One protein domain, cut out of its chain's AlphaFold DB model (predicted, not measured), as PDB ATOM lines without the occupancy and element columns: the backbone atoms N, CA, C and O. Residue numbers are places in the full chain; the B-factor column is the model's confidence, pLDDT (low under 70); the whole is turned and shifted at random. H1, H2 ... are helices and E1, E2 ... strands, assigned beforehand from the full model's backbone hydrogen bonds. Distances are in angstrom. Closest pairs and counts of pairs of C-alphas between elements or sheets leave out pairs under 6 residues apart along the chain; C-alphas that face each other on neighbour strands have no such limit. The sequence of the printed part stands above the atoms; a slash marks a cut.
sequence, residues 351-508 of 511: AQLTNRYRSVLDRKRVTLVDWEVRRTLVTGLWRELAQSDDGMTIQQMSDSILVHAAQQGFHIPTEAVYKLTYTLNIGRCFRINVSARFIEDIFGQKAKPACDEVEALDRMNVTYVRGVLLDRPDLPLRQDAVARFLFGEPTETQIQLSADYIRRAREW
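What this domain is: This is residues 351 to 508 of the 511 residues of the protein "NYN domain-containing protein" of Chthonomonadales bacterium (UniProt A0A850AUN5). Two groups of three crossed helices are joined by the long helix H5, which runs through the middle: H2, H3 and H4 gather towards its beginning, H1, H6 and H7 towards its end. A small two-stranded hairpin, E1 and E2, lies at the edge of the first group, and its long loop, residues 433 to 446, reaches 17 to 24 A from the mean of the C-alphas. The printed part has 158 residues, with seven named helices and two named strands that follow along the chain as H1 H2 H3 H4 E1 E2 H5 H6 H7; the sheet, E1 - E2, is antiparallel and the class is mostly helix. The whole is compact, with a radius of gyration of the C-alphas of 15.5 A and spans of 44 by 38 by 28 A.

Where its parts are: Find C-alpha 430 at (82.927, 94.813, 127.076), where E1 begins; it covers residues 430 to 432, and E2 covers 447 to 449. From C-alpha 453 at (78.663, 105.066, 126.784), H5 runs 27.4 A through residues 453 to 471. Look earlier for H2, residues 371 to 387, 24.5 A; H3, 394 to 407, 20.0 A; and H4, 414 to 426, 18.6 A. H1 is residues 351 to 363, 18.3 A, and H6 is 479 to 487. H7, residues 492 to 507, runs 23.8 A to C-alpha 507 at (80.343, 96.498, 146.937).

How they stand to each other: Start at the hairpin of E1 and E2, where N 431 and O 448 are 2.8 A apart, within hydrogen-bond range. The closest C-alphas of E2 and H2 are those of Lys 448 and Leu 385, 6.8 A apart. Move to H5, the hub, which touches four helices. H4 touches it about perpendicular, at 85 degrees, closest at the C-alphas of Leu 424 and Met 460, 5.5 A. H2 touches it at Trp 382 and Glu 453, C-alphas 6.2 A apart. H7 touches it at Arg 466 and Ala 505, C-alphas 4.7 A apart, and H1 at Val 468 and Val 360, C-alphas 6.0 A apart. Farther out, H3 touches H2, with the C-alphas of Ile 401 and Leu 377 closest at 5.9 A, and H4, with those of Ser 398 and Val 417 closest at 6.0 A. H6 touches H7 about perpendicular, at 81 degrees, with the C-alphas of Ala 483 and Ile 495 closest at 5.1 A. H6 touches H1 at Ala 481 and Thr 354, C-alphas 5.1 A apart. H2 and H6 only just touch, only at their ends, with 3 pairs of C-alphas within 8 A. Every O i to N i+4 pair is within hydrogen-bond range in H1 to H6, and 10 of 12 in H7.

The domain as a whole: The C-alphas farthest apart, of Gln 352 and Asp 389, are 46.1 A apart. The printed part has no cut. The link from E1 to E2 is long, 14 residues, and there look for the low confidence: residues 433 to 444 have pLDDT under 70.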
ATOM      1  N   ALA A 351      91.924 118.992 148.766       78.50
ATOM      2  CA  ALA A 351      93.086 118.968 147.887       78.50
ATOM      3  C   ALA A 351      94.145 117.955 148.349       78.50
ATOM      4  O   ALA A 351      94.729 117.259 147.518       78.50
ATOM      5  N   GLN A 352      94.366 117.842 149.663       82.06
ATOM      6  CA  GLN A 352      95.302 116.869 150.230       82.06
ATOM      7  C   GLN A 352      94.832 115.434 149.957       82.06
ATOM      8  O   GLN A 352      95.602 114.640 149.412       82.06
ATOM      9  N   LEU A 353      93.553 115.134 150.208       85.94
ATOM     10  CA  LEU A 353      92.972 113.821 149.916       85.94
ATOM     11  C   LEU A 353      93.003 113.482 148.420       85.94
ATOM     12  O   LEU A 353      93.437 112.395 148.040       85.94
ATOM     13  N   THR A 354      92.631 114.426 147.551       89.06
ATOM     14  CA  THR A 354      92.694 114.241 146.094       89.06
ATOM     15  C   THR A 354      94.114 113.917 145.620       89.06
ATOM     16  O   THR A 354      94.299 113.021 144.793       89.06
ATOM     17  N   ASN A 355      95.133 114.592 146.158       86.81
ATOM     18  CA  ASN A 355      96.527 114.304 145.815       86.81
ATOM     19  C   ASN A 355      96.967 112.918 146.298       86.81
ATOM     20  O   ASN A 355      97.708 112.231 145.592       86.81
ATOM     21  N   ARG A 356      96.466 112.454 147.448       85.88
ATOM     22  CA  ARG A 356      96.712 111.083 147.914       85.88
ATOM     23  C   ARG A 356      96.076 110.050 146.984       85.88
ATOM     24  O   ARG A 356      96.759 109.086 146.644       85.88
ATOM     25  N   TYR A 357      94.855 110.272 146.485       91.00
ATOM     26  CA  TYR A 357      94.236 109.396 145.474       91.00
ATOM     27  C   TYR A 357      95.062 109.333 144.185       91.00
ATOM     28  O   TYR A 357      95.339 108.245 143.684       91.00
ATOM     29  N   ARG A 358      95.529 110.484 143.679       88.19
ATOM     30  CA  ARG A 358      96.405 110.533 142.494       88.19
ATOM     31  C   ARG A 358      97.719 109.796 142.723       88.19
ATOM     32  O   ARG A 358      98.099 108.987 141.886       88.19
ATOM     33  N   SER A 359      98.332 109.957 143.899       81.56
ATOM     34  CA  SER A 359      99.570 109.248 144.244       81.56
ATOM     35  C   SER A 359      99.420 107.724 144.195       81.56
ATOM     36  O   SER A 359     100.373 107.025 143.863       81.56
ATOM     37  N   VAL A 360      98.228 107.194 144.502       80.62
ATOM     38  CA  VAL A 360      97.945 105.756 144.398       80.62
ATOM     39  C   VAL A 360      97.971 105.310 142.936       80.62
ATOM     40  O   VAL A 360      98.605 104.305 142.614       80.62
ATOM     41  N   LEU A 361      97.321 106.061 142.042       79.50
ATOM     42  CA  LEU A 361      97.343 105.754 140.613       79.50
ATOM     43  C   LEU A 361      98.748 105.922 140.012       79.50
ATOM     44  O   LEU A 361      99.191 105.050 139.263       79.50
ATOM     45  N   ASP A 362      99.481 106.964 140.410       78.88
ATOM     46  CA  ASP A 362     100.855 107.213 139.966       78.88
ATOM     47  C   ASP A 362     101.796 106.069 140.367       78.88
ATOM     48  O   ASP A 362     102.566 105.582 139.536       78.88
ATOM     49  N   ARG A 363     101.693 105.565 141.611       72.44
ATOM     50  CA  ARG A 363     102.448 104.380 142.067       72.44
ATOM     51  C   ARG A 363     102.141 103.145 141.222       72.44
ATOM     52  O   ARG A 363     103.048 102.380 140.906       72.44
ATOM     53  N   LYS A 364     100.882 102.974 140.809       70.81
ATOM     54  CA  LYS A 364     100.439 101.882 139.927       70.81
ATOM     55  C   LYS A 364     100.752 102.123 138.444       70.81
ATOM     56  O   LYS A 364     100.383 101.295 137.610       70.81
ATOM     57  N   ARG A 365     101.421 103.234 138.102       77.06
ATOM     58  CA  ARG A 365     101.672 103.685 136.719       77.06
ATOM     59  C   ARG A 365     100.383 103.746 135.890       77.06
ATOM     60  O   ARG A 365     100.357 103.367 134.720       77.06
ATOM     61  N   VAL A 366      99.290 104.175 136.518       76.38
ATOM     62  CA  VAL A 366      98.002 104.415 135.866       76.38
ATOM     63  C   VAL A 366      97.843 105.920 135.703       76.38
ATOM     64  O   VAL A 366      97.481 106.620 136.641       76.38
ATOM     65  N   THR A 367      98.110 106.427 134.503       82.06
ATOM     66  CA  THR A 367      97.889 107.845 134.204       82.06
ATOM     67  C   THR A 367      96.391 108.110 134.105       82.06
ATOM     68  O   THR A 367      95.728 107.627 133.183       82.06
ATOM     69  N   LEU A 368      95.846 108.892 135.039       88.25
ATOM     70  CA  LEU A 368      94.473 109.373 134.939       88.25
ATOM     71  C   LEU A 368      94.416 110.521 133.928       88.25
ATOM     72  O   LEU A 368      94.815 111.644 134.225       88.25
ATOM     73  N   VAL A 369      93.936 110.220 132.723       89.69
ATOM     74  CA  VAL A 369      93.676 111.228 131.685       89.69
ATOM     75  C   VAL A 369      92.578 112.170 132.170       89.69
ATOM     76  O   VAL A 369      91.609 111.696 132.762       89.69
ATOM     77  N   ASP A 370      92.725 113.474 131.920       92.19
ATOM     78  CA  ASP A 370      91.736 114.498 132.282       92.19
ATOM     79  C   ASP A 370      90.310 114.099 131.868       92.19
ATOM     80  O   ASP A 370      90.120 113.426 130.854       92.19
ATOM     81  N   TRP A 371      89.306 114.479 132.661       93.94
ATOM     82  CA  TRP A 371      87.926 114.042 132.449       93.94
ATOM     83  C   TRP A 371      87.363 114.432 131.085       93.94
ATOM     84  O   TRP A 371      86.747 113.590 130.434       93.94
ATOM     85  N   GLU A 372      87.579 115.665 130.630       93.25
ATOM     86  CA  GLU A 372      86.998 116.139 129.370       93.25
ATOM     87  C   GLU A 372      87.634 115.419 128.176       93.25
ATOM     88  O   GLU A 372      86.948 114.986 127.243       93.25
ATOM     89  N   VAL A 373      88.946 115.188 128.261       93.25
ATOM     90  CA  VAL A 373      89.699 114.398 127.284       93.25
ATOM     91  C   VAL A 373      89.227 112.941 127.305       93.25
ATOM     92  O   VAL A 373      88.857 112.388 126.273       93.25
ATOM     93  N   ARG A 374      89.169 112.323 128.489       93.81
ATOM     94  CA  ARG A 374      88.741 110.933 128.691       93.81
ATOM     95  C   ARG A 374      87.329 110.698 128.166       93.81
ATOM     96  O   ARG A 374      87.126 109.737 127.429       93.81
ATOM     97  N   ARG A 375      86.381 111.584 128.491       94.62
ATOM     98  CA  ARG A 375      85.001 111.531 127.996       94.62
ATOM     99  C   ARG A 375      84.989 111.544 126.473       94.62
ATOM    100  O   ARG A 375      84.472 110.614 125.875       94.62
ATOM    101  N   THR A 376      85.645 112.529 125.860       94.75
ATOM    102  CA  THR A 376      85.688 112.686 124.396       94.75
ATOM    103  C   THR A 376      86.216 111.439 123.684       94.75
ATOM    104  O   THR A 376      85.651 111.010 122.678       94.75
ATOM    105  N   LEU A 377      87.275 110.823 124.215       94.38
ATOM    106  CA  LEU A 377      87.874 109.625 123.624       94.38
ATOM    107  C   LEU A 377      86.987 108.390 123.766       94.38
ATOM    108  O   LEU A 377      86.846 107.631 122.811       94.38
ATOM    109  N   VAL A 378      86.373 108.195 124.936       94.44
ATOM    110  CA  VAL A 378      85.456 107.070 125.166       94.44
ATOM    111  C   VAL A 378      84.201 107.219 124.307       94.44
ATOM    112  O   VAL A 378      83.789 106.241 123.690       94.44
ATOM    113  N   THR A 379      83.649 108.430 124.172       94.38
ATOM    114  CA  THR A 379      82.545 108.734 123.247       94.38
ATOM    115  C   THR A 379      82.910 108.386 121.800       94.38
ATOM    116  O   THR A 379      82.121 107.763 121.086       94.38
ATOM    117  N   GLY A 380      84.112 108.770 121.350       93.31
ATOM    118  CA  GLY A 380      84.615 108.431 120.013       93.31
ATOM    119  C   GLY A 380      84.696 106.920 119.798       93.31
ATOM    120  O   GLY A 380      84.121 106.396 118.842       93.31
ATOM    121  N   LEU A 381      85.306 106.211 120.750       94.19
ATOM    122  CA  LEU A 381      85.416 104.755 120.718       94.19
ATOM    123  C   LEU A 381      84.040 104.068 120.695       94.19
ATOM    124  O   LEU A 381      83.831 103.143 119.912       94.19
ATOM    125  N   TRP A 382      83.084 104.507 121.524       94.31
ATOM    126  CA  TRP A 382      81.744 103.905 121.572       94.31
ATOM    127  C   TRP A 382      80.982 104.081 120.261       94.31
ATOM    128  O   TRP A 382      80.269 103.168 119.839       94.31
ATOM    129  N   ARG A 383      81.167 105.219 119.582       91.88
ATOM    130  CA  ARG A 383      80.576 105.460 118.264       91.88
ATOM    131  C   ARG A 383      81.110 104.487 117.216       91.88
ATOM    132  O   ARG A 383      80.314 103.950 116.451       91.88
ATOM    133  N   GLU A 384      82.416 104.238 117.184       92.31
ATOM    134  CA  GLU A 384      82.981 103.273 116.236       92.31
ATOM    135  C   GLU A 384      82.616 101.827 116.589       92.31
ATOM    136  O   GLU A 384      82.291 101.035 115.707       92.31
ATOM    137  N   LEU A 385      82.601 101.478 117.880       90.19
ATOM    138  CA  LEU A 385      82.160 100.156 118.326       90.19
ATOM    139  C   LEU A 385      80.701  99.879 117.953       90.19
ATOM    140  O   LEU A 385      80.374  98.746 117.608       90.19
ATOM    141  N   ALA A 386      79.834 100.896 117.978       87.25
ATOM    142  CA  ALA A 386      78.444 100.776 117.540       87.25
ATOM    143  C   ALA A 386      78.299 100.546 116.023       87.25
ATOM    144  O   ALA A 386      77.285 100.009 115.588       87.25
ATOM    145  N   GLN A 387      79.301 100.933 115.227       87.44
ATOM    146  CA  GLN A 387      79.348 100.711 113.776       87.44
ATOM    147  C   GLN A 387      80.029  99.386 113.397       87.44
ATOM    148  O   GLN A 387      80.010  98.997 112.231       87.44
ATOM    149  N   SER A 388      80.653  98.697 114.357       86.12
ATOM    150  CA  SER A 388      81.407  97.468 114.123       86.12
ATOM    151  C   SER A 388      80.554  96.220 114.364       86.12
ATOM    152  O   SER A 388      80.270  95.852 115.507       86.12
ATOM    153  N   ASP A 389      80.210  95.506 113.288       77.19
ATOM    154  CA  ASP A 389      79.414  94.272 113.367       77.19
ATOM    155  C   ASP A 389      80.127  93.135 114.116       77.19
ATOM    156  O   ASP A 389      79.480  92.351 114.811       77.19
ATOM    157  N   ASP A 390      81.457  93.060 114.045       81.56
ATOM    158  CA  ASP A 390      82.255  91.998 114.674       81.56
ATOM    159  C   ASP A 390      82.862  92.394 116.032       81.56
ATOM    160  O   ASP A 390      83.397  91.538 116.739       81.56
ATOM    161  N   GLY A 391      82.786  93.672 116.414       86.12
ATOM    162  CA  GLY A 391      83.542  94.228 117.538       86.12
ATOM    163  C   GLY A 391      85.025  94.460 117.213       86.12
ATOM    164  O   GLY A 391      85.485  94.252 116.088       86.12
ATOM    165  N   MET A 392      85.793  94.887 118.216       88.25
ATOM    166  CA  MET A 392      87.210  95.254 118.068       88.25
ATOM    167  C   MET A 392      88.083  94.547 119.099       88.25
ATOM    168  O   MET A 392      87.626  94.257 120.203       88.25
ATOM    169  N   THR A 393      89.345  94.283 118.770       86.06
ATOM    170  CA  THR A 393      90.335  93.854 119.770       86.06
ATOM    171  C   THR A 393      90.772  95.031 120.642       86.06
ATOM    172  O   THR A 393      90.657  96.189 120.243       86.06
ATOM    173  N   ILE A 394      91.337  94.759 121.824       81.75
ATOM    174  CA  ILE A 394      91.865  95.814 122.712       81.75
ATOM    175  C   ILE A 394      92.944  96.663 122.019       81.75
ATOM    176  O   ILE A 394      93.001  97.876 122.234       81.75
ATOM    177  N   GLN A 395      93.764  96.052 121.156       81.44
ATOM    178  CA  GLN A 395      94.748  96.780 120.351       81.44
ATOM    179  C   GLN A 395      94.055  97.742 119.376       81.44
ATOM    180  O   GLN A 395      94.358  98.927 119.389       81.44
ATOM    181  N   GLN A 396      93.053  97.269 118.626       88.38
ATOM    182  CA  GLN A 396      92.287  98.106 117.692       88.38
ATOM    183  C   GLN A 396      91.560  99.259 118.396       88.38
ATOM    184  O   GLN A 396      91.539 100.374 117.882       88.38
ATOM    185  N   MET A 397      91.002  99.019 119.588       90.25
ATOM    186  CA  MET A 397      90.389 100.080 120.395       90.25
ATOM    187  C   MET A 397      91.421 101.129 120.830       90.25
ATOM    188  O   MET A 397      91.133 102.323 120.820       90.25
ATOM    189  N   SER A 398      92.623 100.691 121.211       88.94
ATOM    190  CA  SER A 398      93.707 101.588 121.629       88.94
ATOM    191  C   SER A 398      94.212 102.423 120.446       88.94
ATOM    192  O   SER A 398      94.375 103.635 120.578       88.94
ATOM    193  N   ASP A 399      94.363 101.806 119.274       89.19
ATOM    194  CA  ASP A 399      94.730 102.490 118.031       89.19
ATOM    195  C   ASP A 399      93.656 103.514 117.621       89.19
ATOM    196  O   ASP A 399      93.979 104.656 117.295       89.19
ATOM    197  N   SER A 400      92.370 103.152 117.724       91.50
ATOM    198  CA  SER A 400      91.246 104.068 117.483       91.50
ATOM    199  C   SER A 400      91.272 105.273 118.427       91.50
ATOM    200  O   SER A 400      91.139 106.416 117.979       91.50
ATOM    201  N   ILE A 401      91.511 105.060 119.726       92.50
ATOM    202  CA  ILE A 401      91.632 106.158 120.693       92.50
ATOM    203  C   ILE A 401      92.809 107.075 120.338       92.50
ATOM    204  O   ILE A 401      92.662 108.292 120.426       92.50
ATOM    205  N   LEU A 402      93.958 106.534 119.922       89.94
ATOM    206  CA  LEU A 402      95.115 107.343 119.512       89.94
ATOM    207  C   LEU A 402      94.807 108.199 118.280       89.94
ATOM    208  O   LEU A 402      95.152 109.381 118.253       89.94
ATOM    209  N   VAL A 403      94.120 107.629 117.286       89.69
ATOM    210  CA  VAL A 403      93.690 108.359 116.085       89.69
ATOM    211  C   VAL A 403      92.721 109.482 116.456       89.69
ATOM    212  O   VAL A 403      92.925 110.623 116.043       89.69
ATOM    213  N   HIS A 404      91.715 109.200 117.287       90.75
ATOM    214  CA  HIS A 404      90.785 110.219 117.773       90.75
ATOM    215  C   HIS A 404      91.478 111.305 118.594       90.75
ATOM    216  O   HIS A 404      91.191 112.486 118.412       90.75
ATOM    217  N   ALA A 405      92.410 110.927 119.472       90.50
ATOM    218  CA  ALA A 405      93.186 111.874 120.261       90.50
ATOM    219  C   ALA A 405      93.964 112.829 119.350       90.50
ATOM    220  O   ALA A 405      93.870 114.043 119.521       90.50
ATOM    221  N   ALA A 406      94.641 112.299 118.326       89.19
ATOM    222  CA  ALA A 406      95.364 113.105 117.351       89.19
ATOM    223  C   ALA A 406      94.437 114.044 116.556       89.19
ATOM    224  O   ALA A 406      94.768 115.213 116.375       89.19
ATOM    225  N   GLN A 407      93.260 113.573 116.131       89.94
ATOM    226  CA  GLN A 407      92.273 114.390 115.406       89.94
ATOM    227  C   GLN A 407      91.711 115.545 116.244       89.94
ATOM    228  O   GLN A 407      91.427 116.612 115.706       89.94
ATOM    229  N   GLN A 408      91.559 115.342 117.553       89.88
ATOM    230  CA  GLN A 408      91.097 116.367 118.494       89.88
ATOM    231  C   GLN A 408      92.240 117.255 119.022       89.88
ATOM    232  O   GLN A 408      92.000 118.158 119.818       89.88
ATOM    233  N   GLY A 409      93.487 117.016 118.592       89.88
ATOM    234  CA  GLY A 409      94.659 117.774 119.035       89.88
ATOM    235  C   GLY A 409      95.130 117.441 120.456       89.88
ATOM    236  O   GLY A 409      95.854 118.228 121.064       89.88
ATOM    237  N   PHE A 410      94.734 116.293 121.008       90.88
ATOM    238  CA  PHE A 410      95.178 115.843 122.323       90.88
ATOM    239  C   PHE A 410      96.516 115.103 122.235       90.88
ATOM    240  O   PHE A 410      96.668 114.129 121.498       90.88
ATOM    241  N   HIS A 411      97.477 115.517 123.060       85.75
ATOM    242  CA  HIS A 411      98.752 114.822 123.220       85.75
ATOM    243  C   HIS A 411      98.693 113.891 124.429       85.75
ATOM    244  O   HIS A 411      98.806 114.330 125.574       85.75
ATOM    245  N   ILE A 412      98.505 112.596 124.172       83.62
ATOM    246  CA  ILE A 412      98.347 111.576 125.212       83.62
ATOM    247  C   ILE A 412      99.410 110.496 125.002       83.62
ATOM    248  O   ILE A 412      99.520 109.978 123.891       83.62
ATOM    249  N   PRO A 413     100.193 110.134 126.034       81.62
ATOM    250  CA  PRO A 413     101.142 109.031 125.930       81.62
ATOM    251  C   PRO A 413     100.433 107.723 125.564       81.62
ATOM    252  O   PRO A 413      99.389 107.408 126.135       81.62
ATOM    253  N   THR A 414     101.037 106.921 124.686       78.38
ATOM    254  CA  THR A 414     100.504 105.614 124.259       78.38
ATOM    255  C   THR A 414     100.160 104.713 125.450       78.38
ATOM    256  O   THR A 414      99.088 104.117 125.500       78.38
ATOM    257  N   GLU A 415     101.017 104.705 126.472       76.00
ATOM    258  CA  GLU A 415     100.794 103.975 127.726       76.00
ATOM    259  C   GLU A 415      99.493 104.379 128.433       76.00
ATOM    260  O   GLU A 415      98.772 103.528 128.953       76.00
ATOM    261  N   ALA A 416      99.145 105.670 128.431       79.88
ATOM    262  CA  ALA A 416      97.909 106.139 129.046       79.88
ATOM    263  C   ALA A 416      96.682 105.628 128.277       79.88
ATOM    264  O   ALA A 416      95.696 105.246 128.903       79.88
ATOM    265  N   VAL A 417      96.759 105.527 126.946       83.06
ATOM    266  CA  VAL A 417      95.683 104.957 126.119       83.06
ATOM    267  C   VAL A 417      95.480 103.470 126.400       83.06
ATOM    268  O   VAL A 417      94.345 103.043 126.619       83.06
ATOM    269  N   TYR A 418      96.558 102.690 126.503       79.62
ATOM    270  CA  TYR A 418      96.459 101.284 126.905       79.62
ATOM    271  C   TYR A 418      95.848 101.118 128.299       79.62
ATOM    272  O   TYR A 418      95.046 100.215 128.537       79.62
ATOM    273  N   LYS A 419      96.175 102.009 129.242       83.31
ATOM    274  CA  LYS A 419      95.543 102.002 130.567       83.31
ATOM    275  C   LYS A 419      94.067 102.398 130.510       83.31
ATOM    276  O   LYS A 419      93.295 101.845 131.292       83.31
ATOM    277  N   LEU A 420      93.646 103.284 129.602       87.44
ATOM    278  CA  LEU A 420      92.227 103.614 129.402       87.44
ATOM    279  C   LEU A 420      91.432 102.381 128.947       87.44
ATOM    280  O   LEU A 420      90.437 102.032 129.588       87.44
ATOM    281  N   THR A 421      91.887 101.679 127.904       86.19
ATOM    282  CA  THR A 421      91.210 100.470 127.392       86.19
ATOM    283  C   THR A 421      91.222  99.333 128.412       86.19
ATOM    284  O   THR A 421      90.205  98.669 128.618       86.19
ATOM    285  N   TYR A 422      92.328  99.165 129.138       82.69
ATOM    286  CA  TYR A 422      92.426  98.202 130.233       82.69
ATOM    287  C   TYR A 422      91.467  98.520 131.391       82.69
ATOM    288  O   TYR A 422      90.826  97.618 131.929       82.69
ATOM    289  N   THR A 423      91.310  99.798 131.749       87.44
ATOM    290  CA  THR A 423      90.381 100.230 132.807       87.44
ATOM    291  C   THR A 423      88.929  99.958 132.410       87.44
ATOM    292  O   THR A 423      88.163  99.462 133.230       87.44
ATOM    293  N   LEU A 424      88.551 100.203 131.151       89.38
ATOM    294  CA  LEU A 424      87.224  99.851 130.626       89.38
ATOM    295  C   LEU A 424      86.978  98.333 130.656       89.38
ATOM    296  O   LEU A 424      85.878  97.880 130.978       89.38
ATOM    297  N   ASN A 425      88.012  97.538 130.376       85.94
ATOM    298  CA  ASN A 425      87.925  96.085 130.467       85.94
ATOM    299  C   ASN A 425      87.734  95.601 131.916       85.94
ATOM    300  O   ASN A 425      86.824  94.815 132.174       85.94
ATOM    301  N   ILE A 426      88.513  96.118 132.880       84.00
ATOM    302  CA  ILE A 426      88.290  95.853 134.318       84.00
ATOM    303  C   ILE A 426      86.885  96.301 134.731       84.00
ATOM    304  O   ILE A 426      86.198  95.586 135.460       84.00
ATOM    305  N   GLY A 427      86.440  97.438 134.192       85.62
ATOM    306  CA  GLY A 427      85.087  97.978 134.290       85.62
ATOM    307  C   GLY A 427      83.982  97.037 133.811       85.62
ATOM    308  O   GLY A 427      82.809  97.316 134.043       85.62
ATOM    309  N   ARG A 428      84.322  95.921 133.149       87.94
ATOM    310  CA  ARG A 428      83.379  95.018 132.475       87.94
ATOM    311  C   ARG A 428      82.505  95.778 131.472       87.94
ATOM    312  O   ARG A 428      81.312  95.504 131.338       87.94
ATOM    313  N   CYS A 429      83.091  96.757 130.779       89.81
ATOM    314  CA  CYS A 429      82.407  97.544 129.750       89.81
ATOM    315  C   CYS A 429      82.292  96.791 128.417       89.81
ATOM    316  O   CYS A 429      81.587  97.250 127.519       89.81
ATOM    317  N   PHE A 430      82.935  95.626 128.288       88.75
ATOM    318  CA  PHE A 430      82.927  94.813 127.076       88.75
ATOM    319  C   PHE A 430      82.400  93.392 127.320       88.75
ATOM    320  O   PHE A 430      82.591  92.817 128.390       88.75
ATOM    321  N   ARG A 431      81.745  92.816 126.305       84.38
ATOM    322  CA  ARG A 431      81.418  91.387 126.208       84.38
ATOM    323  C   ARG A 431      82.365  90.744 125.207       84.38
ATOM    324  O   ARG A 431      82.507  91.236 124.087       84.38
ATOM    325  N   ILE A 432      82.967  89.632 125.605       73.69
ATOM    326  CA  ILE A 432      83.820  88.807 124.748       73.69
ATOM    327  C   ILE A 432      83.020  87.553 124.397       73.69
ATOM    328  O   ILE A 432      82.332  86.997 125.251       73.69
ATOM    329  N   ASN A 433      83.073  87.125 123.137       58.59
ATOM    330  CA  ASN A 433      82.162  86.109 122.605       58.59
ATOM    331  C   ASN A 433      82.567  84.649 122.916       58.59
ATOM    332  O   ASN A 433      82.121  83.734 122.231       58.59
ATOM    333  N   VAL A 434      83.402  84.400 123.935       49.72
ATOM    334  CA  VAL A 434      83.819  83.038 124.315       49.72
ATOM    335  C   VAL A 434      84.019  82.918 125.827       49.72
ATOM    336  O   VAL A 434      84.434  83.865 126.491       49.72
ATOM    337  N   SER A 435      83.753  81.721 126.352       42.25
ATOM    338  CA  SER A 435      84.029  81.243 127.710       42.25
ATOM    339  C   SER A 435      85.535  81.209 128.032       42.25
ATOM    340  O   SER A 435      86.114  80.138 128.214       42.25
ATOM    341  N   ALA A 436      86.186  82.370 128.059       36.09
ATOM    342  CA  ALA A 436      87.588  82.522 128.429       36.09
ATOM    343  C   ALA A 436      87.716  82.637 129.956       36.09
ATOM    344  O   ALA A 436      87.050  83.459 130.584       36.09
ATOM    345  N   ARG A 437      88.553  81.784 130.559       37.91
ATOM    346  CA  ARG A 437      88.794  81.739 132.015       37.91
ATOM    347  C   ARG A 437      89.997  82.591 132.462       37.91
ATOM    348  O   ARG A 437      90.223  82.684 133.663       37.91
ATOM    349  N   PHE A 438      90.749  83.211 131.540       39.16
ATOM    350  CA  PHE A 438      91.992  83.942 131.841       39.16
ATOM    351  C   PHE A 438      92.204  85.193 130.960       39.16
ATOM    352  O   PHE A 438      91.710  85.271 129.839       39.16
ATOM    353  N   ILE A 439      92.951  86.179 131.483       39.22
ATOM    354  CA  ILE A 439      93.187  87.513 130.882       39.22
ATOM    355  C   ILE A 439      94.092  87.471 129.637       39.22
ATOM    356  O   ILE A 439      93.945  88.307 128.747       39.22
ATOM    357  N   GLU A 440      94.999  86.500 129.540       41.84
ATOM    358  CA  GLU A 440      95.935  86.350 128.410       41.84
ATOM    359  C   GLU A 440      95.218  86.023 127.086       41.84
ATOM    360  O   GLU A 440      95.674  86.431 126.021       41.84
ATOM    361  N   ASP A 441      94.031  85.410 127.157       47.03
ATOM    362  CA  ASP A 441      93.182  85.120 125.995       47.03
ATOM    363  C   ASP A 441      92.451  86.366 125.448       47.03
ATOM    364  O   ASP A 441      91.883  86.311 124.361       47.03
ATOM    365  N   ILE A 442      92.433  87.498 126.171       48.34
ATOM    366  CA  ILE A 442      91.569  88.658 125.863       48.34
ATOM    367  C   ILE A 442      92.143  89.550 124.753       48.34
ATOM    368  O   ILE A 442      91.386  90.114 123.962       48.34
ATOM    369  N   PHE A 443      93.467  89.684 124.647       53.16
ATOM    370  CA  PHE A 443      94.084  90.677 123.754       53.16
ATOM    371  C   PHE A 443      93.917  90.369 122.257       53.16
ATOM    372  O   PHE A 443      93.929  91.290 121.440       53.16
ATOM    373  N   GLY A 444      93.707  89.100 121.894       62.88
ATOM    374  CA  GLY A 444      93.433  88.673 120.516       62.88
ATOM    375  C   GLY A 444      91.947  88.579 120.158       62.88
ATOM    376  O   GLY A 444      91.616  88.337 118.998       62.88
ATOM    377  N   GLN A 445      91.045  88.744 121.128       74.12
ATOM    378  CA  GLN A 445      89.611  88.531 120.930       74.12
ATOM    379  C   GLN A 445      88.899  89.842 120.623       74.12
ATOM    380  O   GLN A 445      89.188  90.885 121.213       74.12
ATOM    381  N   LYS A 446      87.931  89.783 119.706       83.44
ATOM    382  CA  LYS A 446      87.056  90.922 119.438       83.44
ATOM    383  C   LYS A 446      86.019  91.039 120.550       83.44
ATOM    384  O   LYS A 446      85.346  90.065 120.899       83.44
ATOM    385  N   ALA A 447      85.888  92.240 121.090       84.50
ATOM    386  CA  ALA A 447      84.954  92.564 122.148       84.50
ATOM    387  C   ALA A 447      83.928  93.597 121.660       84.50
ATOM    388  O   ALA A 447      84.226  94.458 120.827       84.50
ATOM    389  N   LYS A 448      82.703  93.486 122.179       88.62
ATOM    390  CA  LYS A 448      81.584  94.397 121.892       88.62
ATOM    391  C   LYS A 448      81.176  95.163 123.148       88.62
ATOM    392  O   LYS A 448      81.375  94.637 124.243       88.62
ATOM    393  N   PRO A 449      80.560  96.352 123.034       90.94
ATOM    394  CA  PRO A 449      80.034  97.071 124.190       90.94
ATOM    395  C   PRO A 449      79.070  96.207 125.013       90.94
ATOM    396  O   PRO A 449      78.121  95.618 124.488       90.94
ATOM    397  N   ALA A 450      79.314  96.114 126.319       89.50
ATOM    398  CA  ALA A 450      78.407  95.457 127.254       89.50
ATOM    399  C   ALA A 450      77.283  96.380 127.727       89.50
ATOM    400  O   ALA A 450      76.203  95.884 128.060       89.50
ATOM    401  N   CYS A 451      77.558  97.679 127.734       92.31
ATOM    402  CA  CYS A 451      76.717  98.771 128.198       92.31
ATOM    403  C   CYS A 451      76.820  99.965 127.237       92.31
ATOM    404  O   CYS A 451      77.669  99.983 126.338       92.31
ATOM    405  N   ASP A 452      75.955 100.957 127.431       94.56
ATOM    406  CA  ASP A 452      76.068 102.239 126.739       94.56
ATOM    407  C   ASP A 452      77.290 103.050 127.215       94.56
ATOM    408  O   ASP A 452      78.031 102.643 128.116       94.56
ATOM    409  N   GLU A 453      77.527 104.174 126.543       94.12
ATOM    410  CA  GLU A 453      78.663 105.066 126.784       94.12
ATOM    411  C   GLU A 453      78.656 105.666 128.196       94.12
ATOM    412  O   GLU A 453      79.705 105.758 128.837       94.12
ATOM    413  N   VAL A 454      77.478 106.057 128.689       93.56
ATOM    414  CA  VAL A 454      77.327 106.721 129.989       93.56
ATOM    415  C   VAL A 454      77.681 105.741 131.101       93.56
ATOM    416  O   VAL A 454      78.547 106.021 131.930       93.56
ATOM    417  N   GLU A 455      77.108 104.539 131.054       94.44
ATOM    418  CA  GLU A 455      77.401 103.482 132.018       94.44
ATOM    419  C   GLU A 455      78.858 102.994 131.905       94.44
ATOM    420  O   GLU A 455      79.456 102.593 132.906       94.44
ATOM    421  N   ALA A 456      79.474 103.047 130.719       94.06
ATOM    422  CA  ALA A 456      80.886 102.710 130.555       94.06
ATOM    423  C   ALA A 456      81.814 103.707 131.266       94.06
ATOM    424  O   ALA A 456      82.763 103.292 131.939       94.06
ATOM    425  N   LEU A 457      81.528 105.007 131.150       95.00
ATOM    426  CA  LEU A 457      82.247 106.065 131.866       95.00
ATOM    427  C   LEU A 457      82.050 105.955 133.382       95.00
ATOM    428  O   LEU A 457      83.018 106.095 134.136       95.00
ATOM    429  N   ASP A 458      80.841 105.625 133.834       94.88
ATOM    430  CA  ASP A 458      80.557 105.394 135.250       94.88
ATOM    431  C   ASP A 458      81.336 104.191 135.794       94.88
ATOM    432  O   ASP A 458      82.039 104.305 136.802       94.88
ATOM    433  N   ARG A 459      81.312 103.047 135.101       94.50
ATOM    434  CA  ARG A 459      82.098 101.854 135.479       94.50
ATOM    435  C   ARG A 459      83.597 102.127 135.504       94.50
ATOM    436  O   ARG A 459      84.304 101.627 136.384       94.50
ATOM    437  N   MET A 460      84.085 102.938 134.570       94.19
ATOM    438  CA  MET A 460      85.478 103.369 134.527       94.19
ATOM    439  C   MET A 460      85.841 104.207 135.759       94.19
ATOM    440  O   MET A 460      86.850 103.939 136.414       94.19
ATOM    441  N   ASN A 461      84.993 105.166 136.129       96.12
ATOM    442  CA  ASN A 461      85.174 105.985 137.326       96.12
ATOM    443  C   ASN A 461      85.163 105.132 138.609       96.12
ATOM    444  O   ASN A 461      86.061 105.266 139.443       96.12
ATOM    445  N   VAL A 462      84.224 104.185 138.733       95.44
ATOM    446  CA  VAL A 462      84.195 103.213 139.843       95.44
ATOM    447  C   VAL A 462      85.488 102.396 139.895       95.44
ATOM    448  O   VAL A 462      86.026 102.164 140.977       95.44
ATOM    449  N   THR A 463      86.030 101.994 138.743       92.69
ATOM    450  CA  THR A 463      87.276 101.217 138.662       92.69
ATOM    451  C   THR A 463      88.472 101.992 139.222       92.69
ATOM    452  O   THR A 463      89.265 101.424 139.975       92.69
ATOM    453  N   TYR A 464      88.581 103.294 138.941       93.94
ATOM    454  CA  TYR A 464      89.626 104.132 139.537       93.94
ATOM    455  C   TYR A 464      89.481 104.247 141.057       93.94
ATOM    456  O   TYR A 464      90.461 104.062 141.780       93.94
ATOM    457  N   VAL A 465      88.262 104.486 141.554       94.50
ATOM    458  CA  VAL A 465      87.986 104.571 143.001       94.50
ATOM    459  C   VAL A 465      88.285 103.242 143.698       94.50
ATOM    460  O   VAL A 465      88.923 103.219 144.751       94.50
ATOM    461  N   ARG A 466      87.910 102.115 143.085       91.69
ATOM    462  CA  ARG A 466      88.240 100.772 143.579       91.69
ATOM    463  C   ARG A 466      89.750 100.538 143.608       91.69
ATOM    464  O   ARG A 466      90.265  99.981 144.572       91.69
ATOM    465  N   GLY A 467      90.467 100.995 142.583       86.06
ATOM    466  CA  GLY A 467      91.925 100.925 142.523       86.06
ATOM    467  C   GLY A 467      92.609 101.646 143.688       86.06
ATOM    468  O   GLY A 467      93.619 101.143 144.186       86.06
ATOM    469  N   VAL A 468      92.038 102.769 144.139       89.50
ATOM    470  CA  VAL A 468      92.469 103.495 145.344       89.50
ATOM    471  C   VAL A 468      92.175 102.684 146.606       89.50
ATOM    472  O   VAL A 468      93.085 102.444 147.397       89.50
ATOM    473  N   LEU A 469      90.937 102.207 146.752       88.44
ATOM    474  CA  LEU A 469      90.482 101.447 147.920       88.44
ATOM    475  C   LEU A 469      91.296 100.164 148.157       88.44
ATOM    476  O   LEU A 469      91.633  99.858 149.294       88.44
ATOM    477  N   LEU A 470      91.626  99.424 147.092       82.00
ATOM    478  CA  LEU A 470      92.401  98.182 147.187       82.00
ATOM    479  C   LEU A 470      93.876  98.417 147.547       82.00
ATOM    480  O   LEU A 470      94.488  97.553 148.163       82.00
ATOM    481  N   ASP A 471      94.461  99.550 147.143       81.31
ATOM    482  CA  ASP A 471      95.851  99.893 147.494       81.31
ATOM    483  C   ASP A 471      95.969 100.404 148.927       81.31
ATOM    484  O   ASP A 471      96.931 100.111 149.630       81.31
ATOM    485  N   ARG A 472      94.999 101.233 149.329       80.31
ATOM    486  CA  ARG A 472      94.990 101.959 150.597       80.31
ATOM    487  C   ARG A 472      93.604 101.886 151.235       80.31
ATOM    488  O   ARG A 472      92.851 102.860 151.167       80.31
ATOM    489  N   PRO A 473      93.258 100.752 151.873       81.94
ATOM    490  CA  PRO A 473      91.993 100.600 152.594       81.94
ATOM    491  C   PRO A 473      91.842 101.586 153.759       81.94
ATOM    492  O   PRO A 473      90.728 101.891 154.173       81.94
ATOM    493  N   ASP A 474      92.968 102.082 154.277       78.38
ATOM    494  CA  ASP A 474      93.074 103.077 155.345       78.38
ATOM    495  C   ASP A 474      92.726 104.504 154.891       78.38
ATOM    496  O   ASP A 474      92.510 105.386 155.720       78.38
ATOM    497  N   LEU A 475      92.693 104.757 153.580       81.69
ATOM    498  CA  LEU A 475      92.486 106.090 153.037       81.69
ATOM    499  C   LEU A 475      90.989 106.457 153.035       81.69
ATOM    500  O   LEU A 475      90.194 105.776 152.377       81.69
ATOM    501  N   PRO A 476      90.571 107.543 153.711       86.44
ATOM    502  CA  PRO A 476      89.160 107.899 153.784       86.44
ATOM    503  C   PRO A 476      88.670 108.411 152.426       86.44
ATOM    504  O   PRO A 476      89.137 109.433 151.940       86.44
ATOM    505  N   LEU A 477      87.699 107.721 151.820       89.81
ATOM    506  CA  LEU A 477      87.071 108.141 150.563       89.81
ATOM    507  C   LEU A 477      85.997 109.206 150.823       89.81
ATOM    508  O   LEU A 477      84.832 108.879 151.054       89.81
ATOM    509  N   ARG A 478      86.392 110.483 150.785       91.56
ATOM    510  CA  ARG A 478      85.467 111.621 150.899       91.56
ATOM    511  C   ARG A 478      84.884 112.025 149.542       91.56
ATOM    512  O   ARG A 478      85.609 112.106 148.552       91.56
ATOM    513  N   GLN A 479      83.579 112.284 149.512       92.56
ATOM    514  CA  GLN A 479      82.790 112.500 148.295       92.56
ATOM    515  C   GLN A 479      83.318 113.640 147.405       92.56
ATOM    516  O   GLN A 479      83.548 113.440 146.216       92.56
ATOM    517  N   ASP A 480      83.555 114.815 147.982       90.50
ATOM    518  CA  ASP A 480      84.113 115.998 147.313       90.50
ATOM    519  C   ASP A 480      85.529 115.750 146.765       90.50
ATOM    520  O   ASP A 480      85.857 116.151 145.648       90.50
ATOM    521  N   ALA A 481      86.368 115.036 147.521       92.56
ATOM    522  CA  ALA A 481      87.735 114.721 147.125       92.56
ATOM    523  C   ALA A 481      87.779 113.693 145.987       92.56
ATOM    524  O   ALA A 481      88.636 113.794 145.105       92.56
ATOM    525  N   VAL A 482      86.864 112.715 145.996       95.81
ATOM    526  CA  VAL A 482      86.705 111.730 144.915       95.81
ATOM    527  C   VAL A 482      86.182 112.408 143.651       95.81
ATOM    528  O   VAL A 482      86.710 112.154 142.569       95.81
ATOM    529  N   ALA A 483      85.234 113.337 143.778       95.62
ATOM    530  CA  ALA A 483      84.744 114.119 142.649       95.62
ATOM    531  C   ALA A 483      85.870 114.941 142.008       95.62
ATOM    532  O   ALA A 483      86.096 114.867 140.802       95.62
ATOM    533  N   ARG A 484      86.657 115.654 142.822       94.38
ATOM    534  CA  ARG A 484      87.813 116.427 142.344       94.38
ATOM    535  C   ARG A 484      88.895 115.543 141.715       94.38
ATOM    536  O   ARG A 484      89.570 115.938 140.766       94.38
ATOM    537  N   PHE A 485      89.060 114.328 142.227       95.38
ATOM    538  CA  PHE A 485      89.979 113.339 141.673       95.38
ATOM    539  C   PHE A 485      89.559 112.859 140.284       95.38
ATOM    540  O   PHE A 485      90.397 112.852 139.385       95.38
ATOM    541  N   LEU A 486      88.286 112.507 140.099       95.62
ATOM    542  CA  LEU A 486      87.781 111.951 138.843       95.62
ATOM    543  C   LEU A 486      87.552 113.008 137.759       95.62
ATOM    544  O   LEU A 486      87.771 112.708 136.582       95.62
ATOM    545  N   PHE A 487      87.108 114.205 138.158       94.81
ATOM    546  CA  PHE A 487      86.571 115.236 137.263       94.81
ATOM    547  C   PHE A 487      87.413 116.515 137.175       94.81
ATOM    548  O   PHE A 487      87.141 117.356 136.326       94.81
ATOM    549  N   GLY A 488      88.428 116.687 138.028       91.81
ATOM    550  CA  GLY A 488      89.204 117.928 138.086       91.81
ATOM    551  C   GLY A 488      88.458 119.007 138.866       91.81
ATOM    552  O   GLY A 488      88.591 119.059 140.085       91.81
ATOM    553  N   GLU A 489      87.667 119.834 138.187       90.56
ATOM    554  CA  GLU A 489      86.788 120.842 138.803       90.56
ATOM    555  C   GLU A 489      85.325 120.359 138.716       90.56
ATOM    556  O   GLU A 489      84.665 120.570 137.697       90.56
ATOM    557  N   PRO A 490      84.821 119.634 139.736       92.25
ATOM    558  CA  PRO A 490      83.544 118.943 139.639       92.25
ATOM    559  C   PRO A 490      82.350 119.890 139.808       92.25
ATOM    560  O   PRO A 490      82.335 120.766 140.671       92.25
ATOM    561  N   THR A 491      81.298 119.631 139.039       93.12
ATOM    562  CA  THR A 491      79.954 120.184 139.257       93.12
ATOM    563  C   THR A 491      79.273 119.556 140.477       93.12
ATOM    564  O   THR A 491      79.653 118.478 140.939       93.12
ATOM    565  N   GLU A 492      78.206 120.182 140.975       90.62
ATOM    566  CA  GLU A 492      77.425 119.652 142.102       90.62
ATOM    567  C   GLU A 492      76.863 118.248 141.816       90.62
ATOM    568  O   GLU A 492      76.969 117.348 142.652       90.62
ATOM    569  N   THR A 493      76.380 118.007 140.594       91.69
ATOM    570  CA  THR A 493      75.919 116.685 140.146       91.69
ATOM    571  C   THR A 493      77.039 115.642 140.182       91.69
ATOM    572  O   THR A 493      76.828 114.516 140.624       91.69
ATOM    573  N   GLN A 494      78.258 116.001 139.769       93.62
ATOM    574  CA  GLN A 494      79.420 115.102 139.810       93.62
ATOM    575  C   GLN A 494      79.887 114.799 141.240       93.62
ATOM    576  O   GLN A 494      80.340 113.685 141.530       93.62
ATOM    577  N   ILE A 495      79.738 115.758 142.157       91.06
ATOM    578  CA  ILE A 495      79.946 115.523 143.587       91.06
ATOM    579  C   ILE A 495      78.920 114.507 144.090       91.06
ATOM    580  O   ILE A 495      79.302 113.528 144.728       91.06
ATOM    581  N   GLN A 496      77.636 114.668 143.761       90.56
ATOM    582  CA  GLN A 496      76.580 113.717 144.137       90.56
ATOM    583  C   GLN A 496      76.824 112.308 143.571       90.56
ATOM    584  O   GLN A 496      76.766 111.334 144.323       90.56
ATOM    585  N   LEU A 497      77.199 112.195 142.292       91.69
ATOM    586  CA  LEU A 497      77.545 110.919 141.648       91.69
ATOM    587  C   LEU A 497      78.718 110.206 142.335       91.69
ATOM    588  O   LEU A 497      78.736 108.981 142.433       91.69
ATOM    589  N   SER A 498      79.673 110.956 142.885       94.31
ATOM    590  CA  SER A 498      80.843 110.369 143.546       94.31
ATOM    591  C   SER A 498      80.486 109.540 144.785       94.31
ATOM    592  O   SER A 498      81.206 108.595 145.105       94.31
ATOM    593  N   ALA A 499      79.357 109.821 145.448       90.81
ATOM    594  CA  ALA A 499      78.859 108.982 146.538       90.81
ATOM    595  C   ALA A 499      78.430 107.588 146.042       90.81
ATOM    596  O   ALA A 499      78.746 106.581 146.682       90.81
ATOM    597  N   ASP A 500      77.767 107.519 144.880       93.25
ATOM    598  CA  ASP A 500      77.424 106.248 144.234       93.25
ATOM    599  C   ASP A 500      78.683 105.482 143.821       93.25
ATOM    600  O   ASP A 500      78.798 104.289 144.103       93.25
ATOM    601  N   TYR A 501      79.676 106.166 143.244       96.50
ATOM    602  CA  TYR A 501      80.914 105.500 142.844       96.50
ATOM    603  C   TYR A 501      81.669 104.885 144.024       96.50
ATOM    604  O   TYR A 501      82.160 103.762 143.915       96.50
ATOM    605  N   ILE A 502      81.730 105.582 145.165       94.00
ATOM    606  CA  ILE A 502      82.341 105.058 146.397       94.00
ATOM    607  C   ILE A 502      81.592 103.813 146.881       94.00
ATOM    608  O   ILE A 502      82.224 102.814 147.233       94.00
ATOM    609  N   ARG A 503      80.254 103.847 146.879       93.88
ATOM    610  CA  ARG A 503      79.421 102.697 147.257       93.88
ATOM    611  C   ARG A 503      79.677 101.501 146.336       93.88
ATOM    612  O   ARG A 503      80.060 100.438 146.821       93.88
ATOM    613  N   ARG A 504      79.564 101.688 145.017       91.50
ATOM    614  CA  ARG A 504      79.797 100.639 144.006       91.50
ATOM    615  C   ARG A 504      81.215 100.069 144.077       91.50
ATOM    616  O   ARG A 504      81.397  98.868 143.900       91.50
ATOM    617  N   ALA A 505      82.217 100.900 144.371       91.44
ATOM    618  CA  ALA A 505      83.601 100.454 144.529       91.44
ATOM    619  C   ALA A 505      83.791  99.533 145.748       91.44
ATOM    620  O   ALA A 505      84.572  98.586 145.669       91.44
ATOM    621  N   ARG A 506      83.071  99.783 146.853       89.56
ATOM    622  CA  ARG A 506      83.094  98.942 148.066       89.56
ATOM    623  C   ARG A 506      82.322  97.634 147.901       89.56
ATOM    624  O   ARG A 506      82.723  96.619 148.454       89.56
ATOM    625  N   GLU A 507      81.224  97.658 147.153       87.31
ATOM    626  CA  GLU A 507      80.343  96.498 146.937       87.31
ATOM    627  C   GLU A 507      80.833  95.549 145.830       87.31
ATOM    628  O   GLU A 507      80.241  94.491 145.597       87.31
ATOM    629  N   TRP A 508      81.918  95.905 145.138       77.56
ATOM    630  CA  TRP A 508      82.444  95.141 144.014       77.56
ATOM    631  C   TRP A 508      82.940  93.752 144.445       77.56
ATOM    632  O   TRP A 508      83.957  93.623 145.126       77.56
TER     633      TRP A 508